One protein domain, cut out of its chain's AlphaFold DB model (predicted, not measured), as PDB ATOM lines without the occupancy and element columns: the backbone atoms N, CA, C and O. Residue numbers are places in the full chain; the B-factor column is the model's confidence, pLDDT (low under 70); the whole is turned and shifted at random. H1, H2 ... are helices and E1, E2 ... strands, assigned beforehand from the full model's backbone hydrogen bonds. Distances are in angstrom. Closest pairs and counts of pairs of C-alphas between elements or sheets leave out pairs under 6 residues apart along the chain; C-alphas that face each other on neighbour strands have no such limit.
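What this domain is: This is residues 55 to 138 of the 186 residues of an uncharacterized protein of Microscilla marina ATCC 23134 (UniProt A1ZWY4). The model is a single strongly twisted sheet of five strands, folded back and forth, with two short helices, H1 and H2, over one face. E3 and E4 run long beside each other within it, E5 makes one edge, and the short E1 at the other edge pairs with the first part of E2, which bends sharply. The printed part has 84 residues, with two named helices and then five named strands along the chain, H1 H2 E1 E2 E3 E4 E5; the sheet's order is E1 E2 E3 E4 E5, antiparallel throughout, and the class is mostly strand. The whole is compact, with a radius of gyration of the C-alphas of 12.5 A, and spans 37 by 33 by 22 A.

How they stand to each other: Begin with the sheet, a meander, each strand the antiparallel neighbour of the one before: E1, residues 82 to 84, E2, residues 87 to 96, E3, residues 100 to 108, E4, residues 114 to 123, and E5, residues 129 to 138. Each strand forms a hairpin with the next. Look between E3 and E4, at 158 degrees, for N 103 and O 120, 2.9 A apart and within hydrogen-bond range. E4 and E5 stand at 162 degrees, with N 119 and O 133 at 2.8 A. E2 and E3 stand at 145 degrees, with N 95 and O 102 at 2.8 A. E2 bends by 69 degrees at residue 92, and its pairing is staggered: residues 87 to 89 pair with E1, where N 82 and O 89 are 2.7 A apart, and residues 90 to 96 with E3. E1 is apart from E3, E4 and E5. H2, residues 74 to 77, is on the sheet at a height of 7.3 A, only just over E2 with 3 of its C-alphas; the closest C-alphas of the two are those of Ala 74 and Phe 92, 4.8 A. H1, residues 68 to 72, is on the same face at a height of 7.9 A, only just over E4 with 3 of its C-alphas. H1 and H2 meet only through their link. In H1 every O i to N i+4 pair is within hydrogen-bond range; H2 is too short for such a pair.

Where its parts are: Find C-alpha 68 at (15.659, 35.801, 3.537), where H1 begins. E2 begins at C-alpha 87, at (7.160, 23.023, -8.826), and is 23.8 A from first to last C-alpha. E3 is 25.6 A long, E4 29.4 A and E5 25.0 A, ending at C-alpha 138, at (12.569, 29.950, 7.757).

The domain as a whole: The two C-alphas farthest apart are those of Lys 98 and Gly 111, 38.2 A. The printed part has no cut, and the links between its named elements are tight. Before H1, residues 55 to 67 hold no named element. The mean pLDDT of the printed part is 80.6; look for values under 70 at residue 86, residues 108 to 114 and residues 134 to 138.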
ATOM      1  N   ASN A  55      22.881  30.739 -16.620       85.81
ATOM      2  CA  ASN A  55      23.423  31.992 -17.144       85.81
ATOM      3  C   ASN A  55      22.934  33.220 -16.365       85.81
ATOM      4  O   ASN A  55      23.690  34.171 -16.210       85.81
ATOM      5  N   LYS A  56      21.695  33.191 -15.858       88.25
ATOM      6  CA  LYS A  56      21.107  34.300 -15.089       88.25
ATOM      7  C   LYS A  56      21.454  34.257 -13.602       88.25
ATOM      8  O   LYS A  56      21.498  35.296 -12.955       88.25
ATOM      9  N   VAL A  57      21.677  33.064 -13.051       90.19
ATOM     10  CA  VAL A  57      21.948  32.893 -11.620       90.19
ATOM     11  C   VAL A  57      23.383  33.328 -11.284       90.19
ATOM     12  O   VAL A  57      24.330  32.788 -11.877       90.19
ATOM     13  N   PRO A  58      23.567  34.252 -10.320       92.25
ATOM     14  CA  PRO A  58      24.886  34.718  -9.904       92.25
ATOM     15  C   PRO A  58      25.646  33.654  -9.105       92.25
ATOM     16  O   PRO A  58      25.059  32.763  -8.488       92.25
ATOM     17  N   GLU A  59      26.974  33.747  -9.117       93.44
ATOM     18  CA  GLU A  59      27.834  32.916  -8.271       93.44
ATOM     19  C   GLU A  59      27.721  33.359  -6.805       93.44
ATOM     20  O   GLU A  59      27.627  34.548  -6.508       93.44
ATOM     21  N   LEU A  60      27.735  32.397  -5.885       91.50
ATOM     22  CA  LEU A  60      27.655  32.647  -4.454       91.50
ATOM     23  C   LEU A  60      28.914  33.385  -3.978       91.50
ATOM     24  O   LEU A  60      30.025  32.839  -4.049       91.50
ATOM     25  N   GLU A  61      28.722  34.609  -3.491       91.19
ATOM     26  CA  GLU A  61      29.789  35.520  -3.082       91.19
ATOM     27  C   GLU A  61      30.511  35.008  -1.829       91.19
ATOM     28  O   GLU A  61      29.904  34.501  -0.883       91.19
ATOM     29  N   VAL A  62      31.838  35.139  -1.818       91.56
ATOM     30  CA  VAL A  62      32.673  34.720  -0.687       91.56
ATOM     31  C   VAL A  62      32.565  35.754   0.432       91.56
ATOM     32  O   VAL A  62      32.791  36.936   0.204       91.56
ATOM     33  N   GLY A  63      32.254  35.306   1.649       87.81
ATOM     34  CA  GLY A  63      32.144  36.164   2.832       87.81
ATOM     35  C   GLY A  63      30.819  36.920   2.971       87.81
ATOM     36  O   GLY A  63      30.580  37.506   4.023       87.81
ATOM     37  N   LYS A  64      29.936  36.875   1.966       91.06
ATOM     38  CA  LYS A  64      28.582  37.432   2.065       91.06
ATOM     39  C   LYS A  64      27.657  36.476   2.810       91.06
ATOM     40  O   LYS A  64      27.648  35.270   2.550       91.06
ATOM     41  N   THR A  65      26.841  37.040   3.694       90.00
ATOM     42  CA  THR A  65      25.770  36.329   4.393       90.00
ATOM     43  C   THR A  65      24.442  36.658   3.730       90.00
ATOM     44  O   THR A  65      24.012  37.807   3.729       90.00
ATOM     45  N   TYR A  66      23.798  35.645   3.163       87.75
ATOM     46  CA  TYR A  66      22.510  35.743   2.495       87.75
ATOM     47  C   TYR A  66      21.380  35.531   3.506       87.75
ATOM     48  O   TYR A  66      21.287  34.488   4.168       87.75
ATOM     49  N   THR A  67      20.516  36.534   3.601       86.50
ATOM     50  CA  THR A  67      19.309  36.547   4.431       86.50
ATOM     51  C   THR A  67      18.062  36.247   3.598       86.50
ATOM     52  O   THR A  67      18.103  36.227   2.365       86.50
ATOM     53  N   GLY A  68      16.912  36.053   4.252       80.25
ATOM     54  CA  GLY A  68      15.659  35.801   3.537       80.25
ATOM     55  C   GLY A  68      15.247  36.942   2.618       80.25
ATOM     56  O   GLY A  68      14.614  36.692   1.594       80.25
ATOM     57  N   LYS A  69      15.672  38.175   2.915       81.81
ATOM     58  CA  LYS A  69      15.483  39.313   2.012       81.81
ATOM     59  C   LYS A  69      16.273  39.124   0.717       81.81
ATOM     60  O   LYS A  69      15.701  39.300  -0.354       81.81
ATOM     61  N   ASP A  70      17.534  38.710   0.805       84.12
ATOM     62  CA  ASP A  70      18.396  38.481  -0.363       84.12
ATOM     63  C   ASP A  70      17.896  37.310  -1.211       84.12
ATOM     64  O   ASP A  70      17.851  37.393  -2.435       84.12
ATOM     65  N   VAL A  71      17.443  36.234  -0.561       84.62
ATOM     66  CA  VAL A  71      16.864  35.071  -1.248       84.62
ATOM     67  C   VAL A  71      15.596  35.467  -2.012       84.62
ATOM     68  O   VAL A  71      15.453  35.110  -3.179       84.62
ATOM     69  N   ARG A  72      14.701  36.262  -1.406       82.50
ATOM     70  CA  ARG A  72      13.464  36.736  -2.060       82.50
ATOM     71  C   ARG A  72      13.725  37.667  -3.243       82.50
ATOM     72  O   ARG A  72      12.926  37.693  -4.174       82.50
ATOM     73  N   GLN A  73      14.854  38.382  -3.275       83.62
ATOM     74  CA  GLN A  73      15.219  39.194  -4.445       83.62
ATOM     75  C   GLN A  73      15.397  38.358  -5.719       83.62
ATOM     76  O   GLN A  73      15.325  38.914  -6.814       83.62
ATOM     77  N   ALA A  74      15.538  37.034  -5.616       80.62
ATOM     78  CA  ALA A  74      15.570  36.148  -6.774       80.62
ATOM     79  C   ALA A  74      14.292  36.177  -7.623       80.62
ATOM     80  O   ALA A  74      14.364  35.890  -8.816       80.62
ATOM     81  N   GLN A  75      13.150  36.600  -7.068       82.94
ATOM     82  CA  GLN A  75      11.951  36.893  -7.864       82.94
ATOM     83  C   GLN A  75      12.200  37.969  -8.925       82.94
ATOM     84  O   GLN A  75      11.602  37.920  -9.991       82.94
ATOM     85  N   LYS A  76      13.126  38.910  -8.696       84.81
ATOM     86  CA  LYS A  76      13.513  39.892  -9.722       84.81
ATOM     87  C   LYS A  76      14.297  39.248 -10.867       84.81
ATOM     88  O   LYS A  76      14.195  39.695 -12.002       84.81
ATOM     89  N   LEU A  77      15.077  38.202 -10.573       83.38
ATOM     90  CA  LEU A  77      15.834  37.446 -11.580       83.38
ATOM     91  C   LEU A  77      14.917  36.518 -12.394       83.38
ATOM     92  O   LEU A  77      15.140  36.320 -13.592       83.38
ATOM     93  N   PHE A  78      13.889  35.967 -11.744       84.19
ATOM     94  CA  PHE A  78      12.914  35.041 -12.319       84.19
ATOM     95  C   PHE A  78      11.486  35.419 -11.881       84.19
ATOM     96  O   PHE A  78      10.979  34.826 -10.929       84.19
ATOM     97  N   PRO A  79      10.821  36.378 -12.558       82.06
ATOM     98  CA  PRO A  79       9.490  36.864 -12.165       82.06
ATOM     99  C   PRO A  79       8.412  35.782 -12.242       82.06
ATOM    100  O   PRO A  79       7.588  35.649 -11.346       82.06
ATOM    101  N   GLU A  80       8.470  34.965 -13.292       81.56
ATOM    102  CA  GLU A  80       7.577  33.819 -13.514       81.56
ATOM    103  C   GLU A  80       8.040  32.565 -12.752       81.56
ATOM    104  O   GLU A  80       7.413  31.507 -12.807       81.56
ATOM    105  N   GLY A  81       9.162  32.679 -12.035       81.06
ATOM    106  CA  GLY A  81       9.870  31.563 -11.444       81.06
ATOM    107  C   GLY A  81      10.449  30.611 -12.486       81.06
ATOM    108  O   GLY A  81      10.482  30.860 -13.691       81.06
ATOM    109  N   ALA A  82      10.985  29.517 -11.978       82.00
ATOM    110  CA  ALA A  82      11.629  28.481 -12.739       82.00
ATOM    111  C   ALA A  82      10.913  27.145 -12.486       82.00
ATOM    112  O   ALA A  82      10.915  26.649 -11.364       82.00
ATOM    113  N   ALA A  83      10.336  26.522 -13.514       75.00
ATOM    114  CA  ALA A  83       9.808  25.165 -13.427       75.00
ATOM    115  C   ALA A  83      10.932  24.139 -13.179       75.00
ATOM    116  O   ALA A  83      11.871  24.018 -13.968       75.00
ATOM    117  N   ILE A  84      10.838  23.389 -12.081       70.94
ATOM    118  CA  ILE A  84      11.619  22.172 -11.826       70.94
ATOM    119  C   ILE A  84      10.623  21.066 -11.466       70.94
ATOM    120  O   ILE A  84      10.079  21.040 -10.359       70.94
ATOM    121  N   GLY A  85      10.386  20.149 -12.408       70.06
ATOM    122  CA  GLY A  85       9.275  19.198 -12.310       70.06
ATOM    123  C   GLY A  85       7.942  19.948 -12.243       70.06
ATOM    124  O   GLY A  85       7.735  20.892 -13.000       70.06
ATOM    125  N   ASP A  86       7.092  19.584 -11.285       68.81
ATOM    126  CA  ASP A  86       5.773  20.206 -11.083       68.81
ATOM    127  C   ASP A  86       5.807  21.445 -10.168       68.81
ATOM    128  O   ASP A  86       4.764  21.969  -9.781       68.81
ATOM    129  N   LYS A  87       6.999  21.903  -9.762       73.75
ATOM    130  CA  LYS A  87       7.160  23.023  -8.826       73.75
ATOM    131  C   LYS A  87       7.770  24.237  -9.505       73.75
ATOM    132  O   LYS A  87       8.744  24.124 -10.248       73.75
ATOM    133  N   VAL A  88       7.243  25.410  -9.164       82.25
ATOM    134  CA  VAL A  88       7.871  26.696  -9.473       82.25
ATOM    135  C   VAL A  88       8.861  27.022  -8.362       82.25
ATOM    136  O   VAL A  88       8.503  27.071  -7.184       82.25
ATOM    137  N   VAL A  89      10.117  27.228  -8.737       86.06
ATOM    138  CA  VAL A  89      11.200  27.581  -7.821       86.06
ATOM    139  C   VAL A  89      11.871  28.876  -8.246       86.06
ATOM    140  O   VAL A  89      11.758  29.300  -9.387       86.06
ATOM    141  N   TYR A  90      12.628  29.489  -7.349       88.50
ATOM    142  CA  TYR A  90      13.322  30.746  -7.604       88.50
ATOM    143  C   TYR A  90      14.818  30.567  -7.318       88.50
ATOM    144  O   TYR A  90      15.246  30.623  -6.161       88.50
ATOM    145  N   PRO A  91      15.623  30.273  -8.353       89.25
ATOM    146  CA  PRO A  91      17.073  30.172  -8.248       89.25
ATOM    147  C   PRO A  91      17.693  31.533  -7.940       89.25
ATOM    148  O   PRO A  91      17.429  32.505  -8.644       89.25
ATOM    149  N   PHE A  92      18.535  31.602  -6.910       90.00
ATOM    150  CA  PHE A  92      19.096  32.875  -6.435       90.00
ATOM    151  C   PHE A  92      20.621  32.910  -6.441       90.00
ATOM    152  O   PHE A  92      21.204  33.977  -6.599       90.00
ATOM    153  N   ALA A  93      21.274  31.759  -6.291       91.81
ATOM    154  CA  ALA A  93      22.726  31.660  -6.320       91.81
ATOM    155  C   ALA A  93      23.172  30.297  -6.853       91.81
ATOM    156  O   ALA A  93      22.437  29.308  -6.789       91.81
ATOM    157  N   LYS A  94      24.404  30.227  -7.352       92.75
ATOM    158  CA  LYS A  94      25.063  28.974  -7.724       92.75
ATOM    159  C   LYS A  94      26.463  28.891  -7.133       92.75
ATOM    160  O   LYS A  94      27.102  29.904  -6.884       92.75
ATOM    161  N   LEU A  95      26.948  27.674  -6.937       92.00
ATOM    162  CA  LEU A  95      28.328  27.391  -6.570       92.00
ATOM    163  C   LEU A  95      28.954  26.498  -7.636       92.00
ATOM    164  O   LEU A  95      28.509  25.373  -7.869       92.00
ATOM    165  N   THR A  96      30.011  26.987  -8.268       91.62
ATOM    166  CA  THR A  96      30.692  26.303  -9.359       91.62
ATOM    167  C   THR A  96      31.943  25.595  -8.850       91.62
ATOM    168  O   THR A  96      32.919  26.215  -8.437       91.62
ATOM    169  N   GLY A  97      31.939  24.265  -8.923       88.50
ATOM    170  CA  GLY A  97      33.107  23.426  -8.673       88.50
ATOM    171  C   GLY A  97      33.779  22.937  -9.960       88.50
ATOM    172  O   GLY A  97      33.380  23.248 -11.088       88.50
ATOM    173  N   LYS A  98      34.800  22.085  -9.797       88.06
ATOM    174  CA  LYS A  98      35.549  21.500 -10.925       88.06
ATOM    175  C   LYS A  98      34.684  20.579 -11.796       88.06
ATOM    176  O   LYS A  98      34.803  20.600 -13.018       88.06
ATOM    177  N   ARG A  99      33.833  19.749 -11.178       87.69
ATOM    178  CA  ARG A  99      33.018  18.722 -11.868       87.69
ATOM    179  C   ARG A  99      31.506  18.871 -11.661       87.69
ATOM    180  O   ARG A  99      30.745  18.225 -12.384       87.69
ATOM    181  N   ALA A 100      31.074  19.716 -10.729       88.56
ATOM    182  CA  ALA A 100      29.667  19.971 -10.443       88.56
ATOM    183  C   ALA A 100      29.377  21.465 -10.300       88.56
ATOM    184  O   ALA A 100      30.266  22.240  -9.953       88.56
ATOM    185  N   ILE A 101      28.129  21.836 -10.568       90.44
ATOM    186  CA  ILE A 101      27.560  23.148 -10.271       90.44
ATOM    187  C   ILE A 101      26.392  22.909  -9.325       90.44
ATOM    188  O   ILE A 101      25.533  22.088  -9.624       90.44
ATOM    189  N   VAL A 102      26.353  23.598  -8.196       89.75
ATOM    190  CA  VAL A 102      25.237  23.529  -7.253       89.75
ATOM    191  C   VAL A 102      24.368  24.753  -7.465       89.75
ATOM    192  O   VAL A 102      24.877  25.864  -7.411       89.75
ATOM    193  N   ILE A 103      23.079  24.563  -7.726       90.12
ATOM    194  CA  ILE A 103      22.105  25.652  -7.817       90.12
ATOM    195  C   ILE A 103      21.338  25.706  -6.506       90.12
ATOM    196  O   ILE A 103      20.733  24.706  -6.119       90.12
ATOM    197  N   PHE A 104      21.335  26.869  -5.866       89.88
ATOM    198  CA  PHE A 104      20.498  27.169  -4.716       89.88
ATOM    199  C   PHE A 104      19.238  27.884  -5.192       89.88
ATOM    200  O   PHE A 104      19.297  28.891  -5.904       89.88
ATOM    201  N   TYR A 105      18.092  27.348  -4.807       88.19
ATOM    202  CA  TYR A 105      16.790  27.896  -5.145       88.19
ATOM    203  C   TYR A 105      15.851  27.765  -3.966       88.19
ATOM    204  O   TYR A 105      16.058  26.941  -3.073       88.19
ATOM    205  N   TYR A 106      14.799  28.568  -3.992       86.12
ATOM    206  CA  TYR A 106      13.757  28.494  -2.994       86.12
ATOM    207  C   TYR A 106      12.402  28.170  -3.603       86.12
ATOM    208  O   TYR A 106      12.128  28.517  -4.749       86.12
ATOM    209  N   THR A 107      11.560  27.486  -2.835       80.94
ATOM    210  CA  THR A 107      10.147  27.291  -3.177       80.94
ATOM    211  C   THR A 107       9.332  28.238  -2.312       80.94
ATOM    212  O   THR A 107       9.495  28.239  -1.089       80.94
ATOM    213  N   ALA A 108       8.512  29.073  -2.945       68.56
ATOM    214  CA  ALA A 108       7.546  29.894  -2.231       68.56
ATOM    215  C   ALA A 108       6.360  29.001  -1.859       68.56
ATOM    216  O   ALA A 108       5.746  28.419  -2.753       68.56
ATOM    217  N   ASP A 109       6.072  28.862  -0.567       63.06
ATOM    218  CA  ASP A 109       4.844  28.208  -0.115       63.06
ATOM    219  C   ASP A 109       3.710  29.237  -0.000       63.06
ATOM    220  O   ASP A 109       3.959  30.440   0.165       63.06
ATOM    221  N   GLN A 110       2.463  28.780  -0.125       50.12
ATOM    222  CA  GLN A 110       1.281  29.645  -0.065       50.12
ATOM    223  C   GLN A 110       1.146  30.241   1.347       50.12
ATOM    224  O   GLN A 110       0.677  29.576   2.262       50.12
ATOM    225  N   GLY A 111       1.609  31.480   1.546       54.41
ATOM    226  CA  GLY A 111       1.572  32.165   2.850       54.41
ATOM    227  C   GLY A 111       2.783  33.050   3.169       54.41
ATOM    228  O   GLY A 111       2.742  33.807   4.127       54.41
ATOM    229  N   GLY A 112       3.857  33.008   2.370       55.97
ATOM    230  CA  GLY A 112       4.902  34.049   2.341       55.97
ATOM    231  C   GLY A 112       5.878  34.130   3.529       55.97
ATOM    232  O   GLY A 112       6.906  34.802   3.413       55.97
ATOM    233  N   GLU A 113       5.623  33.443   4.644       58.75
ATOM    234  CA  GLU A 113       6.488  33.495   5.837       58.75
ATOM    235  C   GLU A 113       7.568  32.405   5.862       58.75
ATOM    236  O   GLU A 113       8.682  32.638   6.337       58.75
ATOM    237  N   ILE A 114       7.286  31.240   5.279       65.06
ATOM    238  CA  ILE A 114       8.195  30.091   5.264       65.06
ATOM    239  C   ILE A 114       8.801  29.941   3.872       65.06
ATOM    240  O   ILE A 114       8.093  29.944   2.864       65.06
ATOM    241  N   ILE A 115      10.125  29.803   3.815       73.44
ATOM    242  CA  ILE A 115      10.849  29.544   2.576       73.44
ATOM    243  C   ILE A 115      11.547  28.187   2.683       73.44
ATOM    244  O   ILE A 115      12.293  27.906   3.616       73.44
ATOM    245  N   TYR A 116      11.350  27.330   1.688       74.81
ATOM    246  CA  TYR A 116      12.110  26.086   1.596       74.81
ATOM    247  C   TYR A 116      13.273  26.289   0.644       74.81
ATOM    248  O   TYR A 116      13.062  26.444  -0.562       74.81
ATOM    249  N   LEU A 117      14.496  26.282   1.177       82.12
ATOM    250  CA  LEU A 117      15.693  26.275   0.352       82.12
ATOM    251  C   LEU A 117      16.014  24.860  -0.104       82.12
ATOM    252  O   LEU A 117      15.831  23.864   0.589       82.12
ATOM    253  N   SER A 118      16.514  24.752  -1.317       83.62
ATOM    254  CA  SER A 118      17.021  23.503  -1.850       83.62
ATOM    255  C   SER A 118      18.257  23.783  -2.681       83.62
ATOM    256  O   SER A 118      18.374  24.816  -3.339       83.62
ATOM    257  N   ALA A 119      19.195  22.848  -2.623       86.12
ATOM    258  CA  ALA A 119      20.405  22.857  -3.414       86.12
ATOM    259  C   ALA A 119      20.382  21.639  -4.336       86.12
ATOM    260  O   ALA A 119      20.323  20.504  -3.865       86.12
ATOM    261  N   THR A 120      20.444  21.861  -5.646       87.00
ATOM    262  CA  THR A 120      20.602  20.775  -6.620       87.00
ATOM    263  C   THR A 120      22.005  20.812  -7.197       87.00
ATOM    264  O   THR A 120      22.401  21.785  -7.836       87.00
ATOM    265  N   ALA A 121      22.758  19.732  -7.000       85.31
ATOM    266  CA  ALA A 121      24.047  19.524  -7.636       85.31
ATOM    267  C   ALA A 121      23.849  18.959  -9.047       85.31
ATOM    268  O   ALA A 121      23.263  17.891  -9.230       85.31
ATOM    269  N   LEU A 122      24.390  19.643 -10.045       85.38
ATOM    270  CA  LEU A 122      24.382  19.265 -11.451       85.38
ATOM    271  C   LEU A 122      25.777  18.837 -11.895       85.38
ATOM    272  O   LEU A 122      26.772  19.487 -11.572       85.38
ATOM    273  N   HIS A 123      25.871  17.799 -12.722       83.81
ATOM    274  CA  HIS A 123      27.138  17.458 -13.367       83.81
ATOM    275  C   HIS A 123      27.495  18.497 -14.437       83.81
ATOM    276  O   HIS A 123      26.777  18.626 -15.424       83.81
ATOM    277  N   LYS A 124      28.643  19.173 -14.319       81.62
ATOM    278  CA  LYS A 124      28.998  20.328 -15.170       81.62
ATOM    279  C   LYS A 124      28.946  20.040 -16.679       81.62
ATOM    280  O   LYS A 124      28.523  20.897 -17.441       81.62
ATOM    281  N   LYS A 125      29.336  18.832 -17.116       80.50
ATOM    282  CA  LYS A 125      29.331  18.463 -18.549       80.50
ATOM    283  C   LYS A 125      27.949  18.098 -19.094       80.50
ATOM    284  O   LYS A 125      27.677  18.349 -20.257       80.50
ATOM    285  N   LYS A 126      27.116  17.433 -18.285       78.94
ATOM    286  CA  LYS A 126      25.827  16.871 -18.741       78.94
ATOM    287  C   LYS A 126      24.623  17.705 -18.298       78.94
ATOM    288  O   LYS A 126      23.524  17.469 -18.782       78.94
ATOM    289  N   LEU A 127      24.832  18.626 -17.355       79.19
ATOM    290  CA  LEU A 127      23.810  19.418 -16.668       79.19
ATOM    291  C   LEU A 127      22.675  18.569 -16.081       79.19
ATOM    292  O   LEU A 127      21.554  19.029 -15.922       79.19
ATOM    293  N   GLN A 128      22.988  17.319 -15.745       76.19
ATOM    294  CA  GLN A 128      22.047  16.390 -15.139       76.19
ATOM    295  C   GLN A 128      22.111  16.510 -13.614       76.19
ATOM    296  O   GLN A 128      23.227  16.588 -13.078       76.19
ATOM    297  N   PRO A 129      20.960  16.483 -12.920       71.69
ATOM    298  CA  PRO A 129      20.907  16.379 -11.470       71.69
ATOM    299  C   PRO A 129      21.660  15.145 -10.980       71.69
ATOM    300  O   PRO A 129      21.524  14.050 -11.517       71.69
ATOM    301  N   THR A 130      22.482  15.342  -9.959       70.69
ATOM    302  CA  THR A 130      23.281  14.289  -9.318       70.69
ATOM    303  C   THR A 130      22.878  14.083  -7.866       70.69
ATOM    304  O   THR A 130      22.981  12.972  -7.353       70.69
ATOM    305  N   ASN A 131      22.430  15.147  -7.200       72.25
ATOM    306  CA  ASN A 131      21.947  15.118  -5.831       72.25
ATOM    307  C   ASN A 131      21.069  16.352  -5.572       72.25
ATOM    308  O   ASN A 131      21.373  17.431  -6.085       72.25
ATOM    309  N   ILE A 132      20.009  16.182  -4.781       70.56
ATOM    310  CA  ILE A 132      19.173  17.272  -4.274       70.56
ATOM    311  C   ILE A 132      19.251  17.234  -2.752       70.56
ATOM    312  O   ILE A 132      18.947  16.211  -2.141       70.56
ATOM    313  N   GLN A 133      19.617  18.358  -2.149       73.75
ATOM    314  CA  GLN A 133      19.542  18.578  -0.711       73.75
ATOM    315  C   GLN A 133      18.478  19.614  -0.411       73.75
ATOM    316  O   GLN A 133      18.391  20.643  -1.080       73.75
ATOM    317  N   ARG A 134      17.655  19.320   0.592       66.00
ATOM    318  CA  ARG A 134      16.584  20.199   1.050       66.00
ATOM    319  C   ARG A 134      16.958  20.766   2.406       66.00
ATOM    320  O   ARG A 134      17.482  20.045   3.250       66.00
ATOM    321  N   TYR A 135      16.653  22.039   2.582       68.75
ATOM    322  CA  TYR A 135      16.950  22.820   3.766       68.75
ATOM    323  C   TYR A 135      15.691  23.555   4.187       68.75
ATOM    324  O   TYR A 135      14.975  24.114   3.348       68.75
ATOM    325  N   LEU A 136      15.426  23.573   5.488       57.28
ATOM    326  CA  LEU A 136      14.421  24.472   6.019       57.28
ATOM    327  C   LEU A 136      15.073  25.848   6.143       57.28
ATOM    328  O   LEU A 136      16.086  25.994   6.812       57.28
ATOM    329  N   TYR A 137      14.532  26.847   5.455       62.44
ATOM    330  CA  TYR A 137      15.052  28.206   5.514       62.44
ATOM    331  C   TYR A 137      13.937  29.146   5.938       62.44
ATOM    332  O   TYR A 137      13.318  29.861   5.154       62.44
ATOM    333  N   THR A 138      13.642  29.124   7.225       61.25
ATOM    334  CA  THR A 138      12.569  29.950   7.757       61.25
ATOM    335  C   THR A 138      13.145  31.289   8.204       61.25
ATOM    336  O   THR A 138      14.184  31.352   8.870       61.25
TER     337      THR A 138